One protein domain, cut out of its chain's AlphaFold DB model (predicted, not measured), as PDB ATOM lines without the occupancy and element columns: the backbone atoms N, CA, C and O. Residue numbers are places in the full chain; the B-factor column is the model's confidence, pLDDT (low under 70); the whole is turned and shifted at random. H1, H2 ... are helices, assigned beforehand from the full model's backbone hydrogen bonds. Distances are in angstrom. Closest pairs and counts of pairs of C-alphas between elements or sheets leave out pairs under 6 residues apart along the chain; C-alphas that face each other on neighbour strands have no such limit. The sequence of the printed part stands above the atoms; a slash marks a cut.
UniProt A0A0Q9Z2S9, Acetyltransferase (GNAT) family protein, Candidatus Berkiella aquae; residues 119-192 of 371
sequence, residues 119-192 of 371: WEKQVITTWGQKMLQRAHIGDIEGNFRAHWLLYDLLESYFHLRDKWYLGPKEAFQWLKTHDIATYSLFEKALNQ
ATOM      1  N   TRP A 119     382.893 129.909 222.615       96.56
ATOM      2  CA  TRP A 119     383.184 128.475 222.668       96.56
ATOM      3  C   TRP A 119     382.801 127.859 224.020       96.56
ATOM      4  O   TRP A 119     382.324 126.728 224.064       96.56
ATOM      5  N   GLU A 120     382.943 128.594 225.126       96.56
ATOM      6  CA  GLU A 120     382.573 128.107 226.456       96.56
ATOM      7  C   GLU A 120     381.044 128.049 226.587       96.56
ATOM      8  O   GLU A 120     380.485 127.047 227.038       96.56
ATOM      9  N   LYS A 121     380.340 129.065 226.069       97.38
ATOM     10  CA  LYS A 121     378.872 129.047 225.951       97.38
ATOM     11  C   LYS A 121     378.392 127.899 225.050       97.38
ATOM     12  O   LYS A 121     377.386 127.245 225.343       97.38
ATOM     13  N   GLN A 122     379.129 127.593 223.983       97.06
ATOM     14  CA  GLN A 122     378.847 126.456 223.107       97.06
ATOM     15  C   GLN A 122     379.040 125.112 223.825       97.06
ATOM     16  O   GLN A 122     378.243 124.193 223.626       97.06
ATOM     17  N   VAL A 123     380.050 124.988 224.688       96.88
ATOM     18  CA  VAL A 123     380.249 123.792 225.520       96.88
ATOM     19  C   VAL A 123     379.061 123.587 226.461       96.88
ATOM     20  O   VAL A 123     378.506 122.487 226.483       96.88
ATOM     21  N   ILE A 124     378.616 124.637 227.161       96.31
ATOM     22  CA  ILE A 124     377.459 124.585 228.075       96.31
ATOM     23  C   ILE A 124     376.190 124.144 227.328       96.31
ATOM     24  O   ILE A 124     375.498 123.210 227.740       96.31
ATOM     25  N   THR A 125     375.897 124.769 226.186       96.75
ATOM     26  CA  THR A 125     374.704 124.440 225.384       96.75
ATOM     27  C   THR A 125     374.756 123.025 224.805       96.75
ATOM     28  O   THR A 125     373.773 122.285 224.890       96.75
ATOM     29  N   THR A 126     375.909 122.605 224.274       96.44
ATOM     30  CA  THR A 126     376.112 121.249 223.738       96.44
ATOM     31  C   THR A 126     375.976 120.192 224.834       96.44
ATOM     32  O   THR A 126     375.400 119.127 224.605       96.44
ATOM     33  N   TRP A 127     376.496 120.467 226.033       96.31
ATOM     34  CA  TRP A 127     376.343 119.586 227.187       96.31
ATOM     35  C   TRP A 127     374.866 119.412 227.559       96.31
ATOM     36  O   TRP A 127     374.403 118.274 227.661       96.31
ATOM     37  N   GLY A 128     374.100 120.508 227.631       95.81
ATOM     38  CA  GLY A 128     372.664 120.465 227.924       95.81
ATOM     39  C   GLY A 128     371.874 119.626 226.911       95.81
ATOM     40  O   GLY A 128     371.053 118.794 227.292       95.81
ATOM     41  N   GLN A 129     372.182 119.758 225.617       96.44
ATOM     42  CA  GLN A 129     371.559 118.951 224.558       96.44
ATOM     43  C   GLN A 129     371.885 117.456 224.682       96.44
ATOM     44  O   GLN A 129     370.993 116.614 224.561       96.44
ATOM     45  N   LYS A 130     373.149 117.108 224.958       95.31
ATOM     46  CA  LYS A 130     373.569 115.710 225.168       95.31
ATOM     47  C   LYS A 130     372.886 115.097 226.387       95.31
ATOM     48  O   LYS A 130     372.462 113.945 226.340       95.31
ATOM     49  N   MET A 131     372.784 115.852 227.476       95.62
ATOM     50  CA  MET A 131     372.108 115.404 228.691       95.62
ATOM     51  C   MET A 131     370.615 115.194 228.461       95.62
ATOM     52  O   MET A 131     370.092 114.174 228.897       95.62
ATOM     53  N   LEU A 132     369.960 116.074 227.698       94.75
ATOM     54  CA  LEU A 132     368.550 115.918 227.339       94.75
ATOM     55  C   LEU A 132     368.300 114.630 226.537       94.75
ATOM     56  O   LEU A 132     367.363 113.895 226.830       94.75
ATOM     57  N   GLN A 133     369.162 114.322 225.564       93.69
ATOM     58  CA  GLN A 133     369.067 113.075 224.792       93.69
ATOM     59  C   GLN A 133     369.220 111.834 225.680       93.69
ATOM     60  O   GLN A 133     368.480 110.868 225.524       93.69
ATOM     61  N   ARG A 134     370.159 111.863 226.632       93.75
ATOM     62  CA  ARG A 134     370.394 110.745 227.561       93.75
ATOM     63  C   ARG A 134     369.265 110.587 228.574       93.75
ATOM     64  O   ARG A 134     368.894 109.468 228.900       93.75
ATOM     65  N   ALA A 135     368.698 111.697 229.035       92.25
ATOM     66  CA  ALA A 135     367.555 111.696 229.937       92.25
ATOM     67  C   ALA A 135     366.331 110.995 229.320       92.25
ATOM     68  O   ALA A 135     365.540 110.387 230.032       92.25
ATOM     69  N   HIS A 136     366.205 111.022 227.989       90.44
ATOM     70  CA  HIS A 136     365.087 110.415 227.268       90.44
ATOM     71  C   HIS A 136     365.071 108.875 227.290       90.44
ATOM     72  O   HIS A 136     364.042 108.287 226.974       90.44
ATOM     73  N   ILE A 137     366.173 108.213 227.669       88.12
ATOM     74  CA  ILE A 137     366.257 106.740 227.729       88.12
ATOM     75  C   ILE A 137     365.264 106.164 228.757       88.12
ATOM     76  O   ILE A 137     364.710 105.089 228.538       88.12
ATOM     77  N   GLY A 138     364.997 106.894 229.846       80.81
ATOM     78  CA  GLY A 138     363.969 106.541 230.833       80.81
ATOM     79  C   GLY A 138     364.336 105.413 231.808       80.81
ATOM     80  O   GLY A 138     363.476 104.970 232.569       80.81
ATOM     81  N   ASP A 139     365.590 104.954 231.815       91.06
ATOM     82  CA  ASP A 139     366.135 104.043 232.828       91.06
ATOM     83  C   ASP A 139     366.651 104.808 234.068       91.06
ATOM     84  O   ASP A 139     366.485 106.024 234.185       91.06
ATOM     85  N   ILE A 140     367.245 104.109 235.047       92.44
ATOM     86  CA  ILE A 140     367.736 104.739 236.290       92.44
ATOM     87  C   ILE A 140     368.762 105.842 235.985       92.44
ATOM     88  O   ILE A 140     368.689 106.925 236.568       92.44
ATOM     89  N   GLU A 141     369.688 105.597 235.056       94.44
ATOM     90  CA  GLU A 141     370.690 106.587 234.665       94.44
ATOM     91  C   GLU A 141     370.054 107.765 233.912       94.44
ATOM     92  O   GLU A 141     370.372 108.919 234.201       94.44
ATOM     93  N   GLY A 142     369.125 107.509 232.989       93.31
ATOM     94  CA  GLY A 142     368.358 108.538 232.289       93.31
ATOM     95  C   GLY A 142     367.585 109.434 233.258       93.31
ATOM     96  O   GLY A 142     367.686 110.660 233.181       93.31
ATOM     97  N   ASN A 143     366.906 108.842 234.242       91.06
ATOM     98  CA  ASN A 143     366.206 109.578 235.294       91.06
ATOM     99  C   ASN A 143     367.177 110.408 236.147       91.06
ATOM    100  O   ASN A 143     366.913 111.584 236.399       91.06
ATOM    101  N   PHE A 144     368.326 109.852 236.542       93.00
ATOM    102  CA  PHE A 144     369.367 110.602 237.252       93.00
ATOM    103  C   PHE A 144     369.874 111.792 236.424       93.00
ATOM    104  O   PHE A 144     369.956 112.916 236.919       93.00
ATOM    105  N   ARG A 145     370.140 111.581 235.129       94.81
ATOM    106  CA  ARG A 145     370.578 112.634 234.203       94.81
ATOM    107  C   ARG A 145     369.518 113.705 233.979       94.81
ATOM    108  O   ARG A 145     369.896 114.855 233.793       94.81
ATOM    109  N   ALA A 146     368.228 113.370 234.016       92.31
ATOM    110  CA  ALA A 146     367.149 114.355 233.959       92.31
ATOM    111  C   ALA A 146     367.204 115.311 235.164       92.31
ATOM    112  O   ALA A 146     367.180 116.528 234.988       92.31
ATOM    113  N   HIS A 147     367.350 114.766 236.378       92.44
ATOM    114  CA  HIS A 147     367.470 115.560 237.606       92.44
ATOM    115  C   HIS A 147     368.757 116.393 237.618       92.44
ATOM    116  O   HIS A 147     368.721 117.578 237.945       92.44
ATOM    117  N   TRP A 148     369.878 115.805 237.196       94.56
ATOM    118  CA  TRP A 148     371.146 116.522 237.064       94.56
ATOM    119  C   TRP A 148     371.041 117.655 236.034       94.56
ATOM    120  O   TRP A 148     371.429 118.785 236.312       94.56
ATOM    121  N   LEU A 149     370.431 117.404 234.874       95.75
ATOM    122  CA  LEU A 149     370.207 118.447 233.878       95.75
ATOM    123  C   LEU A 149     369.380 119.607 234.448       95.75
ATOM    124  O   LEU A 149     369.715 120.757 234.190       95.75
ATOM    125  N   LEU A 150     368.333 119.339 235.237       94.19
ATOM    126  CA  LEU A 150     367.545 120.399 235.878       94.19
ATOM    127  C   LEU A 150     368.371 121.239 236.858       94.19
ATOM    128  O   LEU A 150     368.216 122.461 236.874       94.19
ATOM    129  N   TYR A 151     369.247 120.599 237.635       93.81
ATOM    130  CA  TYR A 151     370.180 121.287 238.525       93.81
ATOM    131  C   TYR A 151     371.129 122.211 237.734       93.81
ATOM    132  O   TYR A 151     371.147 123.419 237.975       93.81
ATOM    133  N   ASP A 152     371.814 121.687 236.712       96.06
ATOM    134  CA  ASP A 152     372.811 122.442 235.935       96.06
ATOM    135  C   ASP A 152     372.187 123.504 235.014       96.06
ATOM    136  O   ASP A 152     372.806 124.536 234.736       96.06
ATOM    137  N   LEU A 153     370.958 123.293 234.523       97.75
ATOM    138  CA  LEU A 153     370.266 124.265 233.668       97.75
ATOM    139  C   LEU A 153     370.034 125.592 234.390       97.75
ATOM    140  O   LEU A 153     370.052 126.642 233.740       97.75
ATOM    141  N   LEU A 154     369.812 125.558 235.708       97.94
ATOM    142  CA  LEU A 154     369.579 126.772 236.479       97.94
ATOM    143  C   LEU A 154     370.824 127.658 236.490       97.94
ATOM    144  O   LEU A 154     370.715 128.840 236.197       97.94
ATOM    145  N   GLU A 155     371.998 127.096 236.762       97.25
ATOM    146  CA  GLU A 155     373.271 127.824 236.712       97.25
ATOM    147  C   GLU A 155     373.642 128.222 235.274       97.25
ATOM    148  O   GLU A 155     373.987 129.377 234.999       97.25
ATOM    149  N   SER A 156     373.465 127.298 234.322       97.56
ATOM    150  CA  SER A 156     373.718 127.528 232.894       97.56
ATOM    151  C   SER A 156     372.942 128.728 232.352       97.56
ATOM    152  O   SER A 156     373.462 129.470 231.520       97.56
ATOM    153  N   TYR A 157     371.716 128.962 232.835       98.12
ATOM    154  CA  TYR A 157     370.922 130.130 232.458       98.12
ATOM    155  C   TYR A 157     371.685 131.446 232.678       98.12
ATOM    156  O   TYR A 157     371.681 132.305 231.789       98.12
ATOM    157  N   PHE A 158     372.335 131.596 233.837       97.38
ATOM    158  CA  PHE A 158     373.068 132.806 234.217       97.38
ATOM    159  C   PHE A 158     374.405 132.886 233.486       97.38
ATOM    160  O   PHE A 158     374.719 133.931 232.919       97.38
ATOM    161  N   HIS A 159     375.142 131.776 233.396       96.25
ATOM    162  CA  HIS A 159     376.417 131.724 232.675       96.25
ATOM    163  C   HIS A 159     376.287 132.067 231.191       96.25
ATOM    164  O   HIS A 159     377.089 132.833 230.663       96.25
ATOM    165  N   LEU A 160     375.249 131.572 230.513       97.31
ATOM    166  CA  LEU A 160     374.997 131.900 229.106       97.31
ATOM    167  C   LEU A 160     374.638 133.380 228.885       97.31
ATOM    168  O   LEU A 160     374.688 133.858 227.753       97.31
ATOM    169  N   ARG A 161     374.289 134.101 229.956       96.44
ATOM    170  CA  ARG A 161     373.903 135.520 229.959       96.44
ATOM    171  C   ARG A 161     374.925 136.412 230.661       96.44
ATOM    172  O   ARG A 161     374.599 137.563 230.940       96.44
ATOM    173  N   ASP A 162     376.110 135.880 230.968       96.06
ATOM    174  CA  ASP A 162     377.181 136.584 231.678       96.06
ATOM    175  C   ASP A 162     376.677 137.227 232.986       96.06
ATOM    176  O   ASP A 162     376.915 138.397 233.281       96.06
ATOM    177  N   LYS A 163     375.910 136.458 233.767       95.00
ATOM    178  CA  LYS A 163     375.397 136.854 235.086       95.00
ATOM    179  C   LYS A 163     375.948 135.947 236.177       95.00
ATOM    180  O   LYS A 163     376.215 134.771 235.941       95.00
ATOM    181  N   TRP A 164     376.066 136.496 237.383       94.75
ATOM    182  CA  TRP A 164     376.378 135.719 238.578       94.75
ATOM    183  C   TRP A 164     375.269 134.703 238.863       94.75
ATOM    184  O   TRP A 164     374.090 135.063 238.889       94.75
ATOM    185  N   TYR A 165     375.652 133.457 239.131       94.81
ATOM    186  CA  TYR A 165     374.781 132.472 239.758       94.81
ATOM    187  C   TYR A 165     375.038 132.479 241.270       94.81
ATOM    188  O   TYR A 165     376.117 132.117 241.725       94.81
ATOM    189  N   LEU A 166     374.054 132.927 242.055       91.31
ATOM    190  CA  LEU A 166     374.152 133.051 243.518       91.31
ATOM    191  C   LEU A 166     373.381 131.941 244.253       91.31
ATOM    192  O   LEU A 166     372.867 132.135 245.353       91.31
ATOM    193  N   GLY A 167     373.263 130.774 243.619       92.75
ATOM    194  CA  GLY A 167     372.489 129.653 244.136       92.75
ATOM    195  C   GLY A 167     370.989 129.728 243.817       92.75
ATOM    196  O   GLY A 167     370.481 130.724 243.288       92.75
ATOM    197  N   PRO A 168     370.240 128.656 244.130       93.81
ATOM    198  CA  PRO A 168     368.895 128.448 243.606       93.81
ATOM    199  C   PRO A 168     367.861 129.446 244.133       93.81
ATOM    200  O   PRO A 168     366.993 129.876 243.376       93.81
ATOM    201  N   LYS A 169     367.946 129.853 245.408       91.00
ATOM    202  CA  LYS A 169     366.966 130.768 246.015       91.00
ATOM    203  C   LYS A 169     366.944 132.126 245.307       91.00
ATOM    204  O   LYS A 169     365.884 132.569 244.869       91.00
ATOM    205  N   GLU A 170     368.111 132.752 245.156       92.31
ATOM    206  CA  GLU A 170     368.242 134.046 244.474       92.31
ATOM    207  C   GLU A 170     367.976 133.908 242.971       92.31
ATOM    208  O   GLU A 170     367.273 134.738 242.395       92.31
ATOM    209  N   ALA A 171     368.445 132.823 242.345       95.75
ATOM    210  CA  ALA A 171     368.196 132.551 240.933       95.75
ATOM    211  C   ALA A 171     366.697 132.464 240.603       95.75
ATOM    212  O   ALA A 171     366.230 133.121 239.672       95.75
ATOM    213  N   PHE A 172     365.913 131.708 241.380       96.62
ATOM    214  CA  PHE A 172     364.475 131.584 241.143       96.62
ATOM    215  C   PHE A 172     363.703 132.864 241.464       96.62
ATOM    216  O   PHE A 172     362.769 133.195 240.733       96.62
ATOM    217  N   GLN A 173     364.090 133.619 242.498       94.31
ATOM    218  CA  GLN A 173     363.516 134.948 242.753       94.31
ATOM    219  C   GLN A 173     363.788 135.908 241.587       94.31
ATOM    220  O   GLN A 173     362.883 136.627 241.148       94.31
ATOM    221  N   TRP A 174     365.009 135.887 241.045       95.44
ATOM    222  CA  TRP A 174     365.388 136.683 239.883       95.44
ATOM    223  C   TRP A 174     364.590 136.281 238.639       95.44
ATOM    224  O   TRP A 174     363.991 137.139 237.996       95.44
ATOM    225  N   LEU A 175     364.494 134.981 238.334       97.88
ATOM    226  CA  LEU A 175     363.700 134.483 237.205       97.88
ATOM    227  C   LEU A 175     362.221 134.851 237.355       97.88
ATOM    228  O   LEU A 175     361.625 135.377 236.425       97.88
ATOM    229  N   LYS A 176     361.627 134.677 238.538       96.88
ATOM    230  CA  LYS A 176     360.220 135.029 238.785       96.88
ATOM    231  C   LYS A 176     359.909 136.503 238.496       96.88
ATOM    232  O   LYS A 176     358.782 136.830 238.136       96.88
ATOM    233  N   THR A 177     360.892 137.383 238.666       96.75
ATOM    234  CA  THR A 177     360.745 138.833 238.483       96.75
ATOM    235  C   THR A 177     361.158 139.317 237.091       96.75
ATOM    236  O   THR A 177     360.560 140.268 236.595       96.75
ATOM    237  N   HIS A 178     362.127 138.664 236.441       97.56
ATOM    238  CA  HIS A 178     362.741 139.147 235.195       97.56
ATOM    239  C   HIS A 178     362.528 138.222 233.984       97.56
ATOM    240  O   HIS A 178     362.620 138.682 232.850       97.56
ATOM    241  N   ASP A 179     362.236 136.936 234.198       97.88
ATOM    242  CA  ASP A 179     361.985 135.934 233.152       97.88
ATOM    243  C   ASP A 179     360.998 134.860 233.649       97.88
ATOM    244  O   ASP A 179     361.332 133.695 233.904       97.88
ATOM    245  N   ILE A 180     359.743 135.289 233.817       97.69
ATOM    246  CA  ILE A 180     358.668 134.442 234.343       97.69
ATOM    247  C   ILE A 180     358.395 133.225 233.447       97.69
ATOM    248  O   ILE A 180     357.978 132.179 233.937       97.69
ATOM    249  N   ALA A 181     358.673 133.329 232.143       98.19
ATOM    250  CA  ALA A 181     358.485 132.235 231.198       98.19
ATOM    251  C   ALA A 181     359.441 131.072 231.500       98.19
ATOM    252  O   ALA A 181     358.995 129.930 231.632       98.19
ATOM    253  N   THR A 182     360.736 131.359 231.676       97.88
ATOM    254  CA  THR A 182     361.725 130.349 232.076       97.88
ATOM    255  C   THR A 182     361.435 129.820 233.484       97.88
ATOM    256  O   THR A 182     361.490 128.609 233.696       97.88
ATOM    257  N   TYR A 183     361.051 130.686 234.434       98.00
ATOM    258  CA  TYR A 183     360.621 130.253 235.772       98.00
ATOM    259  C   TYR A 183     359.495 129.207 235.697       98.00
ATOM    260  O   TYR A 183     359.598 128.143 236.305       98.00
ATOM    261  N   SER A 184     358.446 129.461 234.906       97.00
ATOM    262  CA  SER A 184     357.326 128.527 234.741       97.00
ATOM    263  C   SER A 184     357.725 127.204 234.079       97.00
ATOM    264  O   SER A 184     357.085 126.184 234.334       97.00
ATOM    265  N   LEU A 185     358.759 127.184 233.230       97.19
ATOM    266  CA  LEU A 185     359.301 125.937 232.677       97.19
ATOM    267  C   LEU A 185     360.016 125.114 233.754       97.19
ATOM    268  O   LEU A 185     359.759 123.914 233.850       97.19
ATOM    269  N   PHE A 186     360.842 125.748 234.594       96.88
ATOM    270  CA  PHE A 186     361.461 125.075 235.741       96.88
ATOM    271  C   PHE A 186     360.414 124.539 236.713       96.88
ATOM    272  O   PHE A 186     360.490 123.378 237.097       96.88
ATOM    273  N   GLU A 187     359.410 125.345 237.068       94.81
ATOM    274  CA  GLU A 187     358.335 124.934 237.976       94.81
ATOM    275  C   GLU A 187     357.609 123.682 237.460       94.81
ATOM    276  O   GLU A 187     357.420 122.720 238.200       94.81
ATOM    277  N   LYS A 188     357.275 123.641 236.162       93.56
ATOM    278  CA  LYS A 188     356.644 122.468 235.538       93.56
ATOM    279  C   LYS A 188     357.554 121.244 235.497       93.56
ATOM    280  O   LYS A 188     357.054 120.134 235.657       93.56
ATOM    281  N   ALA A 189     358.845 121.431 235.232       92.75
ATOM    282  CA  ALA A 189     359.791 120.329 235.111       92.75
ATOM    283  C   ALA A 189     360.179 119.735 236.476       92.75
ATOM    284  O   ALA A 189     360.328 118.523 236.588       92.75
ATOM    285  N   LEU A 190     360.293 120.566 237.518       91.44
ATOM    286  CA  LEU A 190     360.644 120.147 238.880       91.44
ATOM    287  C   LEU A 190     359.477 119.492 239.631       91.44
ATOM    288  O   LEU A 190     359.702 118.686 240.526       91.44
ATOM    289  N   ASN A 191     358.230 119.821 239.284       82.50
ATOM    290  CA  ASN A 191     357.044 119.357 240.014       82.50
ATOM    291  C   ASN A 191     356.518 117.974 239.564       82.50
ATOM    292  O   ASN A 191     355.387 117.608 239.879       82.50
ATOM    293  N   GLN A 192     357.289 117.196 238.799       76.31
ATOM    294  CA  GLN A 192     356.861 115.873 238.327       76.31
ATOM    295  C   GLN A 192     357.442 114.748 239.192       76.31
ATOM    296  O   GLN A 192     358.648 114.543 239.230       76.31
TER     297      GLN A 192
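Overview. This is residues 119 to 192 of the 371 residues of the protein "Acetyltransferase (GNAT) family protein" of Candidatus Berkiella aquae (UniProt A0A0Q9Z2S9). What is the shape? Two helical hairpins meet: H1 and long H2 side by side, then shorter H3 and H4, with H4 loosely beside H2. What builds it? The printed part has 74 residues with four named helices, in order H1 to H4, and is all helix and compact, with radius of gyration of the C-alphas 12.7 A and spans 35 by 32 by 19 A.

Arrangement. What touches the longest helix? H2, residues 140 to 159, with a kink of 35 degrees near residue 152, touches H1, residues 119 to 135, opposite ways at a shallow tilt of 26 degrees; the closest C-alphas, Ala 135 and Gly 142, are 4.0 A apart. With residue 150 alone H2 only just touches H4, residues 180 to 190: 3 pairs of C-alphas within 8 A, the closest Leu 150 and Leu 190, 7.5 A. Where is H3? H3, residues 168 to 178, touches H4, closest C-alphas Leu 175 and Tyr 183, 5.4 A. Are the backbones bonded? Every O i to N i+4 pair is within hydrogen-bond range in H1, H3 and H4, and 13 of 16 in H2.

Along the chain. Where does H1 begin? C-alpha 119 is at (383.184, 128.475, 222.668); H1 spans 24.1 A, H2 28.6 A. Where does H4 end? C-alpha 190 is at (360.644, 120.147, 238.880); H3 spans 14.9 A, H4 15.1 A.

Size, cuts and confidence. How large? The C-alphas farthest apart, Asp 139 and Thr 177, are 35.7 A apart. Any cut or doubt? The printed part has no cut, no link is long, and no printed residue is under 70 in pLDDT.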